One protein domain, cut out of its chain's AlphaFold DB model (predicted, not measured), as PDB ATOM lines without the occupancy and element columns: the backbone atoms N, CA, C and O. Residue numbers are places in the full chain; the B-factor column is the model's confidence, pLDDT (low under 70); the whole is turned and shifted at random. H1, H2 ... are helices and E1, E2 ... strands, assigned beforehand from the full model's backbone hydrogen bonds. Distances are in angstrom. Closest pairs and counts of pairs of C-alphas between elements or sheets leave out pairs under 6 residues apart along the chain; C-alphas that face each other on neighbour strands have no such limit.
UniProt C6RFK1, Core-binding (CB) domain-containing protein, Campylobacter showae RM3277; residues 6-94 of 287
ATOM      1  N   ILE A   6     -17.614 -10.087  -8.012       92.44
ATOM      2  CA  ILE A   6     -16.552  -9.103  -8.258       92.44
ATOM      3  C   ILE A   6     -16.478  -8.149  -7.071       92.44
ATOM      4  O   ILE A   6     -17.498  -7.670  -6.577       92.44
ATOM      5  N   LYS A   7     -15.268  -7.898  -6.571       92.12
ATOM      6  CA  LYS A   7     -15.055  -7.006  -5.427       92.12
ATOM      7  C   LYS A   7     -15.292  -5.553  -5.839       92.12
ATOM      8  O   LYS A   7     -14.813  -5.123  -6.881       92.12
ATOM      9  N   VAL A   8     -16.017  -4.800  -5.019       90.81
ATOM     10  CA  VAL A   8     -16.245  -3.365  -5.236       90.81
ATOM     11  C   VAL A   8     -15.113  -2.582  -4.572       90.81
ATOM     12  O   VAL A   8     -14.781  -2.857  -3.419       90.81
ATOM     13  N   ASN A   9     -14.511  -1.631  -5.284       90.56
ATOM     14  CA  ASN A   9     -13.398  -0.823  -4.785       90.56
ATOM     15  C   ASN A   9     -13.436   0.587  -5.401       90.56
ATOM     16  O   ASN A   9     -12.593   0.939  -6.220       90.56
ATOM     17  N   LEU A  10     -14.469   1.365  -5.066       88.38
ATOM     18  CA  LEU A  10     -14.627   2.744  -5.540       88.38
ATOM     19  C   LEU A  10     -13.920   3.721  -4.591       88.38
ATOM     20  O   LEU A  10     -14.151   3.657  -3.383       88.38
ATOM     21  N   ASP A  11     -13.163   4.675  -5.135       78.00
ATOM     22  CA  ASP A  11     -12.343   5.623  -4.353       78.00
ATOM     23  C   ASP A  11     -13.156   6.499  -3.378       78.00
ATOM     24  O   ASP A  11     -12.688   6.843  -2.296       78.00
ATOM     25  N   ASN A  12     -14.410   6.814  -3.720       79.81
ATOM     26  CA  ASN A  12     -15.268   7.733  -2.958       79.81
ATOM     27  C   ASN A  12     -16.290   7.027  -2.042       79.81
ATOM     28  O   ASN A  12     -17.310   7.621  -1.673       79.81
ATOM     29  N   ALA A  13     -16.080   5.750  -1.702       82.50
ATOM     30  CA  ALA A  13     -17.008   4.994  -0.861       82.50
ATOM     31  C   ALA A  13     -16.331   3.929   0.008       82.50
ATOM     32  O   ALA A  13     -15.355   3.293  -0.383       82.50
ATOM     33  N   ASP A  14     -16.919   3.653   1.173       85.38
ATOM     34  CA  ASP A  14     -16.482   2.553   2.030       85.38
ATOM     35  C   ASP A  14     -16.930   1.193   1.467       85.38
ATOM     36  O   ASP A  14     -17.961   0.628   1.837       85.38
ATOM     37  N   CYS A  15     -16.105   0.647   0.576       87.38
ATOM     38  CA  CYS A  15     -16.373  -0.606  -0.123       87.38
ATOM     39  C   CYS A  15     -15.814  -1.849   0.595       87.38
ATOM     40  O   CYS A  15     -15.788  -2.941   0.020       87.38
ATOM     41  N   LYS A  16     -15.340  -1.727   1.848       84.88
ATOM     42  CA  LYS A  16     -14.643  -2.828   2.537       84.88
ATOM     43  C   LYS A  16     -15.506  -4.094   2.587       84.88
ATOM     44  O   LYS A  16     -16.561  -4.128   3.222       84.88
ATOM     45  N   ASN A  17     -14.991  -5.148   1.950       87.19
ATOM     46  CA  ASN A  17     -15.602  -6.473   1.825       87.19
ATOM     47  C   ASN A  17     -17.008  -6.496   1.190       87.19
ATOM     48  O   ASN A  17     -17.811  -7.383   1.504       87.19
ATOM     49  N   ILE A  18     -17.299  -5.545   0.302       91.50
ATOM     50  CA  ILE A  18     -18.518  -5.526  -0.508       91.50
ATOM     51  C   ILE A  18     -18.216  -6.132  -1.884       91.50
ATOM     52  O   ILE A  18     -17.208  -5.815  -2.514       91.50
ATOM     53  N   TYR A  19     -19.093  -7.018  -2.342       93.50
ATOM     54  CA  TYR A  19     -18.977  -7.718  -3.620       93.50
ATOM     55  C   TYR A  19     -20.266  -7.560  -4.426       93.50
ATOM     56  O   TYR A  19     -21.357  -7.617  -3.865       93.50
ATOM     57  N   PHE A  20     -20.146  -7.401  -5.736       92.62
ATOM     58  CA  PHE A  20     -21.256  -7.370  -6.681       92.62
ATOM     59  C   PHE A  20     -21.494  -8.763  -7.275       92.62
ATOM     60  O   PHE A  20     -20.536  -9.456  -7.626       92.62
ATOM     61  N   VAL A  21     -22.761  -9.173  -7.390       92.94
ATOM     62  CA  VAL A  21     -23.151 -10.421  -8.069       92.94
ATOM     63  C   VAL A  21     -23.220 -10.184  -9.580       92.94
ATOM     64  O   VAL A  21     -24.127  -9.511 -10.077       92.94
ATOM     65  N   ASN A  22     -22.259 -10.763 -10.294       91.56
ATOM     66  CA  ASN A  22     -21.949 -10.522 -11.702       91.56
ATOM     67  C   ASN A  22     -22.188 -11.766 -12.573       91.56
ATOM     68  O   ASN A  22     -21.314 -12.180 -13.330       91.56
ATOM     69  N   ASN A  23     -23.345 -12.413 -12.421       87.44
ATOM     70  CA  ASN A  23     -23.678 -13.633 -13.175       87.44
ATOM     71  C   ASN A  23     -23.929 -13.376 -14.672       87.44
ATOM     72  O   ASN A  23     -23.977 -14.315 -15.452       87.44
ATOM     73  N   ASP A  24     -24.118 -12.116 -15.043       85.69
ATOM     74  CA  ASP A  24     -24.377 -11.608 -16.389       85.69
ATOM     75  C   ASP A  24     -23.154 -10.924 -17.016       85.69
ATOM     76  O   ASP A  24     -23.272 -10.310 -18.070       85.69
ATOM     77  N   ASP A  25     -22.000 -10.978 -16.346       86.25
ATOM     78  CA  ASP A  25     -20.751 -10.393 -16.832       86.25
ATOM     79  C   ASP A  25     -20.796  -8.881 -17.126       86.25
ATOM     80  O   ASP A  25     -20.003  -8.371 -17.914       86.25
ATOM     81  N   LEU A  26     -21.662  -8.139 -16.421       86.06
ATOM     82  CA  LEU A  26     -21.799  -6.682 -16.554       86.06
ATOM     83  C   LEU A  26     -20.483  -5.926 -16.312       86.06
ATOM     84  O   LEU A  26     -20.184  -4.945 -16.993       86.06
ATOM     85  N   PHE A  27     -19.707  -6.361 -15.319       87.06
ATOM     86  CA  PHE A  27     -18.386  -5.813 -15.030       87.06
ATOM     87  C   PHE A  27     -17.291  -6.800 -15.435       87.06
ATOM     88  O   PHE A  27     -17.347  -7.982 -15.092       87.06
ATOM     89  N   ALA A  28     -16.264  -6.297 -16.120       82.25
ATOM     90  CA  ALA A  28     -15.071  -7.058 -16.473       82.25
ATOM     91  C   ALA A  28     -13.941  -6.826 -15.454       82.25
ATOM     92  O   ALA A  28     -13.816  -5.749 -14.872       82.25
ATOM     93  N   GLY A  29     -13.079  -7.831 -15.275       82.62
ATOM     94  CA  GLY A  29     -11.896  -7.741 -14.414       82.62
ATOM     95  C   GLY A  29     -12.092  -8.280 -12.993       82.62
ATOM     96  O   GLY A  29     -13.086  -8.929 -12.671       82.62
ATOM     97  N   LYS A  30     -11.076  -8.069 -12.145       81.81
ATOM     98  CA  LYS A  30     -11.027  -8.620 -10.777       81.81
ATOM     99  C   LYS A  30     -11.750  -7.745  -9.743       81.81
ATOM    100  O   LYS A  30     -12.223  -8.274  -8.737       81.81
ATOM    101  N   GLU A  31     -11.839  -6.437  -9.984       90.69
ATOM    102  CA  GLU A  31     -12.467  -5.460  -9.087       90.69
ATOM    103  C   GLU A  31     -13.201  -4.364  -9.881       90.69
ATOM    104  O   GLU A  31     -12.786  -4.008 -10.984       90.69
ATOM    105  N   ILE A  32     -14.269  -3.803  -9.306       90.19
ATOM    106  CA  ILE A  32     -15.000  -2.646  -9.842       90.19
ATOM    107  C   ILE A  32     -14.375  -1.379  -9.262       90.19
ATOM    108  O   ILE A  32     -14.661  -1.016  -8.120       90.19
ATOM    109  N   VAL A  33     -13.534  -0.722 -10.060       88.19
ATOM    110  CA  VAL A  33     -12.845   0.531  -9.686       88.19
ATOM    111  C   VAL A  33     -13.608   1.767 -10.173       88.19
ATOM    112  O   VAL A  33     -13.563   2.832  -9.568       88.19
ATOM    113  N   LYS A  34     -14.370   1.611 -11.261       85.62
ATOM    114  CA  LYS A  34     -15.292   2.613 -11.802       85.62
ATOM    115  C   LYS A  34     -16.623   1.939 -12.110       85.62
ATOM    116  O   LYS A  34     -16.645   0.827 -12.633       85.62
ATOM    117  N   ALA A  35     -17.719   2.613 -11.785       86.06
ATOM    118  CA  ALA A  35     -19.070   2.126 -12.024       86.06
ATOM    119  C   ALA A  35     -19.964   3.267 -12.523       86.06
ATOM    120  O   ALA A  35     -19.735   4.420 -12.144       86.06
ATOM    121  N   PRO A  36     -20.979   2.969 -13.350       87.12
ATOM    122  CA  PRO A  36     -21.982   3.954 -13.725       87.12
ATOM    123  C   PRO A  36     -22.800   4.392 -12.503       87.12
ATOM    124  O   PRO A  36     -22.940   3.652 -11.526       87.12
ATOM    125  N   THR A  37     -23.382   5.592 -12.573       88.31
ATOM    126  CA  THR A  37     -24.223   6.149 -11.499       88.31
ATOM    127  C   THR A  37     -25.397   5.231 -11.158       88.31
ATOM    128  O   THR A  37     -25.736   5.069  -9.985       88.31
ATOM    129  N   TYR A  38     -25.976   4.589 -12.176       90.25
ATOM    130  CA  TYR A  38     -27.065   3.624 -12.062       90.25
ATOM    131  C   TYR A  38     -26.682   2.308 -12.734       90.25
ATOM    132  O   TYR A  38     -26.046   2.299 -13.788       90.25
ATOM    133  N   ILE A  39     -27.118   1.198 -12.142       90.31
ATOM    134  CA  ILE A  39     -27.042  -0.124 -12.762       90.31
ATOM    135  C   ILE A  39     -28.338  -0.336 -13.546       90.31
ATOM    136  O   ILE A  39     -29.424  -0.140 -13.011       90.31
ATOM    137  N   SER A  40     -28.238  -0.738 -14.812       86.00
ATOM    138  CA  SER A  40     -29.371  -0.838 -15.750       86.00
ATOM    139  C   SER A  40     -30.415  -1.908 -15.390       86.00
ATOM    140  O   SER A  40     -31.494  -1.957 -15.985       86.00
ATOM    141  N   ARG A  41     -30.123  -2.743 -14.393       89.12
ATOM    142  CA  ARG A  41     -30.966  -3.835 -13.902       89.12
ATOM    143  C   ARG A  41     -30.976  -3.878 -12.383       89.12
ATOM    144  O   ARG A  41     -30.132  -3.272 -11.728       89.12
ATOM    145  N   ASP A  42     -31.885  -4.669 -11.838       90.44
ATOM    146  CA  ASP A  42     -31.845  -5.020 -10.426       90.44
ATOM    147  C   ASP A  42     -30.595  -5.858 -10.139       90.44
ATOM    148  O   ASP A  42     -30.151  -6.681 -10.950       90.44
ATOM    149  N   TYR A  43     -29.984  -5.617  -8.987       91.88
ATOM    150  CA  TYR A  43     -28.686  -6.180  -8.652       91.88
ATOM    151  C   TYR A  43     -28.599  -6.572  -7.188       91.88
ATOM    152  O   TYR A  43     -29.437  -6.219  -6.361       91.88
ATOM    153  N   LYS A  44     -27.572  -7.360  -6.877       93.75
ATOM    154  CA  LYS A  44     -27.310  -7.836  -5.527       93.75
ATOM    155  C   LYS A  44     -25.899  -7.458  -5.117       93.75
ATOM    156  O   LYS A  44     -24.947  -7.688  -5.865       93.75
ATOM    157  N   LEU A  45     -25.783  -6.916  -3.913       92.50
ATOM    158  CA  LEU A  45     -24.515  -6.702  -3.233       92.50
ATOM    159  C   LEU A  45     -24.390  -7.692  -2.082       92.50
ATOM    160  O   LEU A  45     -25.347  -7.959  -1.358       92.50
ATOM    161  N   ILE A  46     -23.196  -8.232  -1.895       91.00
ATOM    162  CA  ILE A  46     -22.863  -9.129  -0.798       91.00
ATOM    163  C   ILE A  46     -21.886  -8.411   0.116       91.00
ATOM    164  O   ILE A  46     -20.772  -8.086  -0.290       91.00
ATOM    165  N   LEU A  47     -22.283  -8.224   1.370       89.56
ATOM    166  CA  LEU A  47     -21.368  -7.834   2.429       89.56
ATOM    167  C   LEU A  47     -20.810  -9.093   3.076       89.56
ATOM    168  O   LEU A  47     -21.564  -9.881   3.655       89.56
ATOM    169  N   ARG A  48     -19.494  -9.284   2.994       85.00
ATOM    170  CA  ARG A  48     -18.796 -10.363   3.695       85.00
ATOM    171  C   ARG A  48     -18.102  -9.784   4.919       85.00
ATOM    172  O   ARG A  48     -17.238  -8.929   4.796       85.00
ATOM    173  N   ILE A  49     -18.426 -10.270   6.108       81.38
ATOM    174  CA  ILE A  49     -17.694  -9.897   7.319       81.38
ATOM    175  C   ILE A  49     -16.856 -11.077   7.754       81.38
ATOM    176  O   ILE A  49     -17.331 -12.207   7.802       81.38
ATOM    177  N   THR A  50     -15.595 -10.787   8.048       73.12
ATOM    178  CA  THR A  50     -14.665 -11.720   8.665       73.12
ATOM    179  C   THR A  50     -14.296 -11.166  10.035       73.12
ATOM    180  O   THR A  50     -13.769 -10.059  10.102       73.12
ATOM    181  N   ILE A  51     -14.536 -11.923  11.100       67.06
ATOM    182  CA  ILE A  51     -13.936 -11.660  12.409       67.06
ATOM    183  C   ILE A  51     -12.818 -12.671  12.618       67.06
ATOM    184  O   ILE A  51     -12.962 -13.845  12.283       67.06
ATOM    185  N   ILE A  52     -11.697 -12.189  13.139       57.56
ATOM    186  CA  ILE A  52     -10.645 -13.034  13.688       57.56
ATOM    187  C   ILE A  52     -10.784 -12.914  15.199       57.56
ATOM    188  O   ILE A  52     -10.599 -11.830  15.753       57.56
ATOM    189  N   ASN A  53     -11.199 -13.995  15.848       55.47
ATOM    190  CA  ASN A  53     -11.381 -14.008  17.293       55.47
ATOM    191  C   ASN A  53     -10.011 -13.919  17.986       55.47
ATOM    192  O   ASN A  53      -8.966 -14.128  17.371       55.47
ATOM    193  N   ILE A  54     -10.024 -13.669  19.296       40.72
ATOM    194  CA  ILE A  54      -8.822 -13.561  20.150       40.72
ATOM    195  C   ILE A  54      -7.953 -14.841  20.079       40.72
ATOM    196  O   ILE A  54      -6.749 -14.807  20.303       40.72
ATOM    197  N   SER A  55      -8.557 -15.958  19.678       40.78
ATOM    198  CA  SER A  55      -7.947 -17.264  19.425       40.78
ATOM    199  C   SER A  55      -7.402 -17.492  18.001       40.78
ATOM    200  O   SER A  55      -7.077 -18.627  17.665       40.78
ATOM    201  N   GLY A  56      -7.385 -16.480  17.126       46.72
ATOM    202  CA  GLY A  56      -6.990 -16.630  15.714       46.72
ATOM    203  C   GLY A  56      -8.062 -17.271  14.816       46.72
ATOM    204  O   GLY A  56      -7.851 -17.458  13.620       46.72
ATOM    205  N   MET A  57      -9.245 -17.585  15.359       48.88
ATOM    206  CA  MET A  57     -10.341 -18.213  14.608       48.88
ATOM    207  C   MET A  57     -10.975 -17.237  13.615       48.88
ATOM    208  O   MET A  57     -11.492 -16.197  14.020       48.88
ATOM    209  N   ARG A  58     -10.979 -17.587  12.322       56.19
ATOM    210  CA  ARG A  58     -11.591 -16.784  11.255       56.19
ATOM    211  C   ARG A  58     -13.065 -17.156  11.064       56.19
ATOM    212  O   ARG A  58     -13.378 -18.103  10.348       56.19
ATOM    213  N   THR A  59     -13.974 -16.370  11.627       62.25
ATOM    214  CA  THR A  59     -15.421 -16.515  11.420       62.25
ATOM    215  C   THR A  59     -15.863 -15.634  10.262       62.25
ATOM    216  O   THR A  59     -15.642 -14.423  10.284       62.25
ATOM    217  N   GLN A  60     -16.493 -16.221   9.242       72.25
ATOM    218  CA  GLN A  60     -17.064 -15.469   8.126       72.25
ATOM    219  C   GLN A  60     -18.583 -15.577   8.107       72.25
ATOM    220  O   GLN A  60     -19.128 -16.676   8.144       72.25
ATOM    221  N   THR A  61     -19.259 -14.443   7.947       80.00
ATOM    222  CA  THR A  61     -20.642 -14.417   7.464       80.00
ATOM    223  C   THR A  61     -20.722 -13.614   6.184       80.00
ATOM    224  O   THR A  61     -19.887 -12.748   5.902       80.00
ATOM    225  N   LYS A  62     -21.765 -13.887   5.414       84.88
ATOM    226  CA  LYS A  62     -22.149 -13.072   4.275       84.88
ATOM    227  C   LYS A  62     -23.629 -12.750   4.377       84.88
ATOM    228  O   LYS A  62     -24.426 -13.612   4.741       84.88
ATOM    229  N   LYS A  63     -23.993 -11.527   4.012       88.56
ATOM    230  CA  LYS A  63     -25.385 -11.140   3.811       88.56
ATOM    231  C   LYS A  63     -25.539 -10.506   2.441       88.56
ATOM    232  O   LYS A  63     -24.738  -9.659   2.051       88.56
ATOM    233  N   THR A  64     -26.558 -10.959   1.729       91.25
ATOM    234  CA  THR A  64     -26.912 -10.460   0.403       91.25
ATOM    235  C   THR A  64     -28.010  -9.415   0.541       91.25
ATOM    236  O   THR A  64     -28.977  -9.624   1.273       91.25
ATOM    237  N   TYR A  65     -27.850  -8.308  -0.168       90.06
ATOM    238  CA  TYR A  65     -28.778  -7.190  -0.244       90.06
ATOM    239  C   TYR A  65     -29.190  -7.018  -1.700       90.06
ATOM    240  O   TYR A  65     -28.327  -6.986  -2.578       90.06
ATOM    241  N   SER A  66     -30.492  -6.945  -1.950       92.31
ATOM    242  CA  SER A  66     -31.051  -6.750  -3.289       92.31
ATOM    243  C   SER A  66     -31.424  -5.284  -3.474       92.31
ATOM    244  O   SER A  66     -32.041  -4.698  -2.587       92.31
ATOM    245  N   PHE A  67     -31.081  -4.718  -4.625       92.31
ATOM    246  CA  PHE A  67     -31.320  -3.323  -4.975       92.31
ATOM    247  C   PHE A  67     -32.010  -3.219  -6.330       92.31
ATOM    248  O   PHE A  67     -31.734  -3.995  -7.247       92.31
ATOM    249  N   ASN A  68     -32.898  -2.234  -6.448       89.88
ATOM    250  CA  ASN A  68     -33.587  -1.918  -7.693       89.88
ATOM    251  C   ASN A  68     -32.718  -1.012  -8.582       89.88
ATOM    252  O   ASN A  68     -32.004  -0.158  -8.063       89.88
ATOM    253  N   LYS A  69     -32.844  -1.102  -9.909       88.62
ATOM    254  CA  LYS A  69     -32.160  -0.202 -10.866       88.62
ATOM    255  C   LYS A  69     -32.336   1.309 -10.622       88.62
ATOM    256  O   LYS A  69     -31.542   2.105 -11.111       88.62
ATOM    257  N   LYS A  70     -33.371   1.726  -9.881       86.88
ATOM    258  CA  LYS A  70     -33.677   3.138  -9.578       86.88
ATOM    259  C   LYS A  70     -32.779   3.776  -8.510       86.88
ATOM    260  O   LYS A  70     -32.745   5.002  -8.432       86.88
ATOM    261  N   ILE A  71     -32.076   2.997  -7.681       89.69
ATOM    262  CA  ILE A  71     -31.146   3.553  -6.683       89.69
ATOM    263  C   ILE A  71     -29.766   3.757  -7.306       89.69
ATOM    264  O   ILE A  71     -29.292   2.916  -8.076       89.69
ATOM    265  N   THR A  72     -29.096   4.856  -6.954       90.38
ATOM    266  CA  THR A  72     -27.710   5.048  -7.396       90.38
ATOM    267  C   THR A  72     -26.815   3.965  -6.794       90.38
ATOM    268  O   THR A  72     -26.994   3.552  -5.643       90.38
ATOM    269  N   PHE A  73     -25.813   3.524  -7.551       90.12
ATOM    270  CA  PHE A  73     -24.891   2.489  -7.087       90.12
ATOM    271  C   PHE A  73     -24.145   2.921  -5.815       90.12
ATOM    272  O   PHE A  73     -23.949   2.133  -4.890       90.12
ATOM    273  N   LEU A  74     -23.818   4.213  -5.719       88.50
ATOM    274  CA  LEU A  74     -23.180   4.801  -4.545       88.50
ATOM    275  C   LEU A  74     -24.081   4.763  -3.299       88.50
ATOM    276  O   LEU A  74     -23.598   4.451  -2.211       88.50
ATOM    277  N   GLN A  75     -25.380   5.058  -3.433       88.25
ATOM    278  CA  GLN A  75     -26.331   4.965  -2.318       88.25
ATOM    279  C   GLN A  75     -26.492   3.521  -1.839       88.25
ATOM    280  O   GLN A  75     -26.459   3.288  -0.632       88.25
ATOM    281  N   ALA A  76     -26.572   2.551  -2.754       90.25
ATOM    282  CA  ALA A  76     -26.638   1.138  -2.384       90.25
ATOM    283  C   ALA A  76     -25.386   0.683  -1.618       90.25
ATOM    284  O   ALA A  76     -25.498   0.010  -0.594       90.25
ATOM    285  N   ILE A  77     -24.186   1.096  -2.047       89.94
ATOM    286  CA  ILE A  77     -22.939   0.800  -1.321       89.94
ATOM    287  C   ILE A  77     -22.960   1.417   0.081       89.94
ATOM    288  O   ILE A  77     -22.632   0.725   1.045       89.94
ATOM    289  N   LYS A  78     -23.375   2.685   0.217       88.88
ATOM    290  CA  LYS A  78     -23.503   3.356   1.524       88.88
ATOM    291  C   LYS A  78     -24.494   2.631   2.436       88.88
ATOM    292  O   LYS A  78     -24.205   2.431   3.615       88.88
ATOM    293  N   GLU A  79     -25.625   2.186   1.896       89.25
ATOM    294  CA  GLU A  79     -26.612   1.420   2.655       89.25
ATOM    295  C   GLU A  79     -26.028   0.090   3.144       89.25
ATOM    296  O   GLU A  79     -26.113  -0.213   4.335       89.25
ATOM    297  N   VAL A  80     -25.355  -0.673   2.277       89.62
ATOM    298  CA  VAL A  80     -24.682  -1.920   2.669       89.62
ATOM    299  C   VAL A  80     -23.596  -1.663   3.717       89.62
ATOM    300  O   VAL A  80     -23.520  -2.392   4.710       89.62
ATOM    301  N   ALA A  81     -22.785  -0.617   3.540       87.06
ATOM    302  CA  ALA A  81     -21.737  -0.236   4.481       87.06
ATOM    303  C   ALA A  81     -22.311   0.099   5.869       87.06
ATOM    304  O   ALA A  81     -21.774  -0.372   6.871       87.06
ATOM    305  N   SER A  82     -23.451   0.800   5.937       87.25
ATOM    306  CA  SER A  82     -24.132   1.135   7.202       87.25
ATOM    307  C   SER A  82     -24.557  -0.097   8.010       87.25
ATOM    308  O   SER A  82     -24.597  -0.071   9.238       87.25
ATOM    309  N   LYS A  83     -24.844  -1.224   7.345       86.56
ATOM    310  CA  LYS A  83     -25.259  -2.463   8.017       86.56
ATOM    311  C   LYS A  83     -24.081  -3.272   8.557       86.56
ATOM    312  O   LYS A  83     -24.308  -4.307   9.188       86.56
ATOM    313  N   ARG A  84     -22.839  -2.829   8.331       82.19
ATOM    314  CA  ARG A  84     -21.633  -3.563   8.718       82.19
ATOM    315  C   ARG A  84     -21.513  -3.731  10.222       82.19
ATOM    316  O   ARG A  84     -21.285  -4.848  10.668       82.19
ATOM    317  N   GLU A  85     -21.707  -2.667  10.993       79.19
ATOM    318  CA  GLU A  85     -21.600  -2.727  12.456       79.19
ATOM    319  C   GLU A  85     -22.655  -3.653  13.060       79.19
ATOM    320  O   GLU A  85     -22.322  -4.542  13.836       79.19
ATOM    321  N   GLY A  86     -23.911  -3.549  12.617       79.56
ATOM    322  CA  GLY A  86     -24.976  -4.441  13.085       79.56
ATOM    323  C   GLY A  86     -24.737  -5.912  12.722       79.56
ATOM    324  O   GLY A  86     -25.062  -6.807  13.500       79.56
ATOM    325  N   LEU A  87     -24.149  -6.187  11.555       75.75
ATOM    326  CA  LEU A  87     -23.791  -7.547  11.150       75.75
ATOM    327  C   LEU A  87     -22.550  -8.057  11.910       75.75
ATOM    328  O   LEU A  87     -22.472  -9.247  12.201       75.75
ATOM    329  N   LEU A  88     -21.621  -7.166  12.276       73.38
ATOM    330  CA  LEU A  88     -20.465  -7.453  13.129       73.38
ATOM    331  C   LEU A  88     -20.905  -7.808  14.559       73.38
ATOM    332  O   LEU A  88     -20.429  -8.805  15.095       73.38
ATOM    333  N   SER A  89     -21.835  -7.051  15.149       74.00
ATOM    334  CA  SER A  89     -22.401  -7.337  16.477       74.00
ATOM    335  C   SER A  89     -23.158  -8.665  16.490       74.00
ATOM    336  O   SER A  89     -22.864  -9.526  17.312       74.00
ATOM    337  N   LYS A  90     -24.009  -8.920  15.484       71.38
ATOM    338  CA  LYS A  90     -24.698 -10.217  15.331       71.38
ATOM    339  C   LYS A  90     -23.741 -11.396  15.147       71.38
ATOM    340  O   LYS A  90     -24.056 -12.504  15.567       71.38
ATOM    341  N   LEU A  91     -22.581 -11.178  14.525       66.94
ATOM    342  CA  LEU A  91     -21.557 -12.217  14.391       66.94
ATOM    343  C   LEU A  91     -20.825 -12.500  15.706       66.94
ATOM    344  O   LEU A  91     -20.393 -13.627  15.918       66.94
ATOM    345  N   LYS A  92     -20.672 -11.489  16.570       65.62
ATOM    346  CA  LYS A  92     -20.141 -11.664  17.930       65.62
ATOM    347  C   LYS A  92     -21.144 -12.381  18.843       65.62
ATOM    348  O   LYS A  92     -20.722 -13.109  19.731       65.62
ATOM    349  N   GLU A  93     -22.442 -12.196  18.609       63.72
ATOM    350  CA  GLU A  93     -23.534 -12.747  19.431       63.72
ATOM    351  C   GLU A  93     -24.040 -14.134  18.965       63.72
ATOM    352  O   GLU A  93     -24.662 -14.862  19.739       63.72
ATOM    353  N   GLY A  94     -23.793 -14.530  17.709       53.94
ATOM    354  CA  GLY A  94     -24.394 -15.717  17.085       53.94
ATOM    355  C   GLY A  94     -23.586 -17.021  17.187       53.94
ATOM    356  O   GLY A  94     -22.448 -17.107  16.729       53.94
TER     357      GLY A  94
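Overview. This is residues 6 to 94 of the 287 residues of the protein "Core-binding (CB) domain-containing protein" of Campylobacter showae RM3277 (UniProt C6RFK1). A long, twisted hairpin of E3 and E4 makes the length of this elongated domain, and two short strands, E1 and E2, extend it into a four-stranded sheet beside the first part of E3. The helices H1 and H2 follow one another over one face of this sheet, in two layers, helices on one face of a sheet. The printed part has 89 residues, with four named strands and then two named helices in the order E1 E2 E3 E4 H1 H2; the class is mixed, helices and strands. The sheet's order is E1 - E2 - E3 - E4, all antiparallel, a meander, each strand the antiparallel neighbour of the one before. The whole is compact, with a radius of gyration of the C-alphas of 13.8 A, and spans 43 by 24 by 24 A.

Along the chain. E1 is residues 6 to 8, beginning at C-alpha 6 at (-16.552, -9.103, -8.258), and E2 is residues 18 to 21. E3, residues 43 to 52, is 29.5 A long from first to last C-alpha, and E4, residues 58 to 67, is 28.9 A. H1, residues 73 to 82, is 14.4 A long. H2, residues 84 to 93, is 14.2 A long and ends at C-alpha 93 at (-23.534, -12.747, 19.431).

Arrangement. The sheet is only just strongly twisted, its C-alphas up to 4.4 A off the best plane. Edge strand E1 forms a hairpin with E2, with N 8 and O 18 3.0 A apart. Residues 7 to 8 of E1 also pair, parallel, with residues 31 to 32. E2 and E3 form a hairpin, with N 19 and O 46 2.9 A apart. E3 and edge strand E4 form a hairpin at 162 degrees, with N 43 and O 67 3.0 A apart and N 59 and O 51 2.8 A apart. E1 and E4 are apart. H1 is on the sheet at a height of 9.2 A, over E3, and only just slantwise to the strands, at 32 degrees to E3 on the local plane; the closest C-alphas of the two are those of Leu 47 and Val 80, 6.8 A apart. H2 is on the same face, also at a height of 9.2 A, over E3 and E4, slantwise at 43 degrees to E4 on the local plane; its closest C-alphas with E3 are those of Ile 49 and Leu 88, 6.9 A apart. H1 and H2 meet only through their link. In H1 and H2 every O i to N i+4 pair is within hydrogen-bond range.

Size, cuts and confidence. The two C-alphas farthest apart are those of Ser 40 and Ser 55, 44.3 A. The printed part has no cut. The link from E2 to E3, residues 22 to 42, is long. The mean pLDDT of the printed part is 82.2, and residues 51 to 59 and 91 to 94 are under 70.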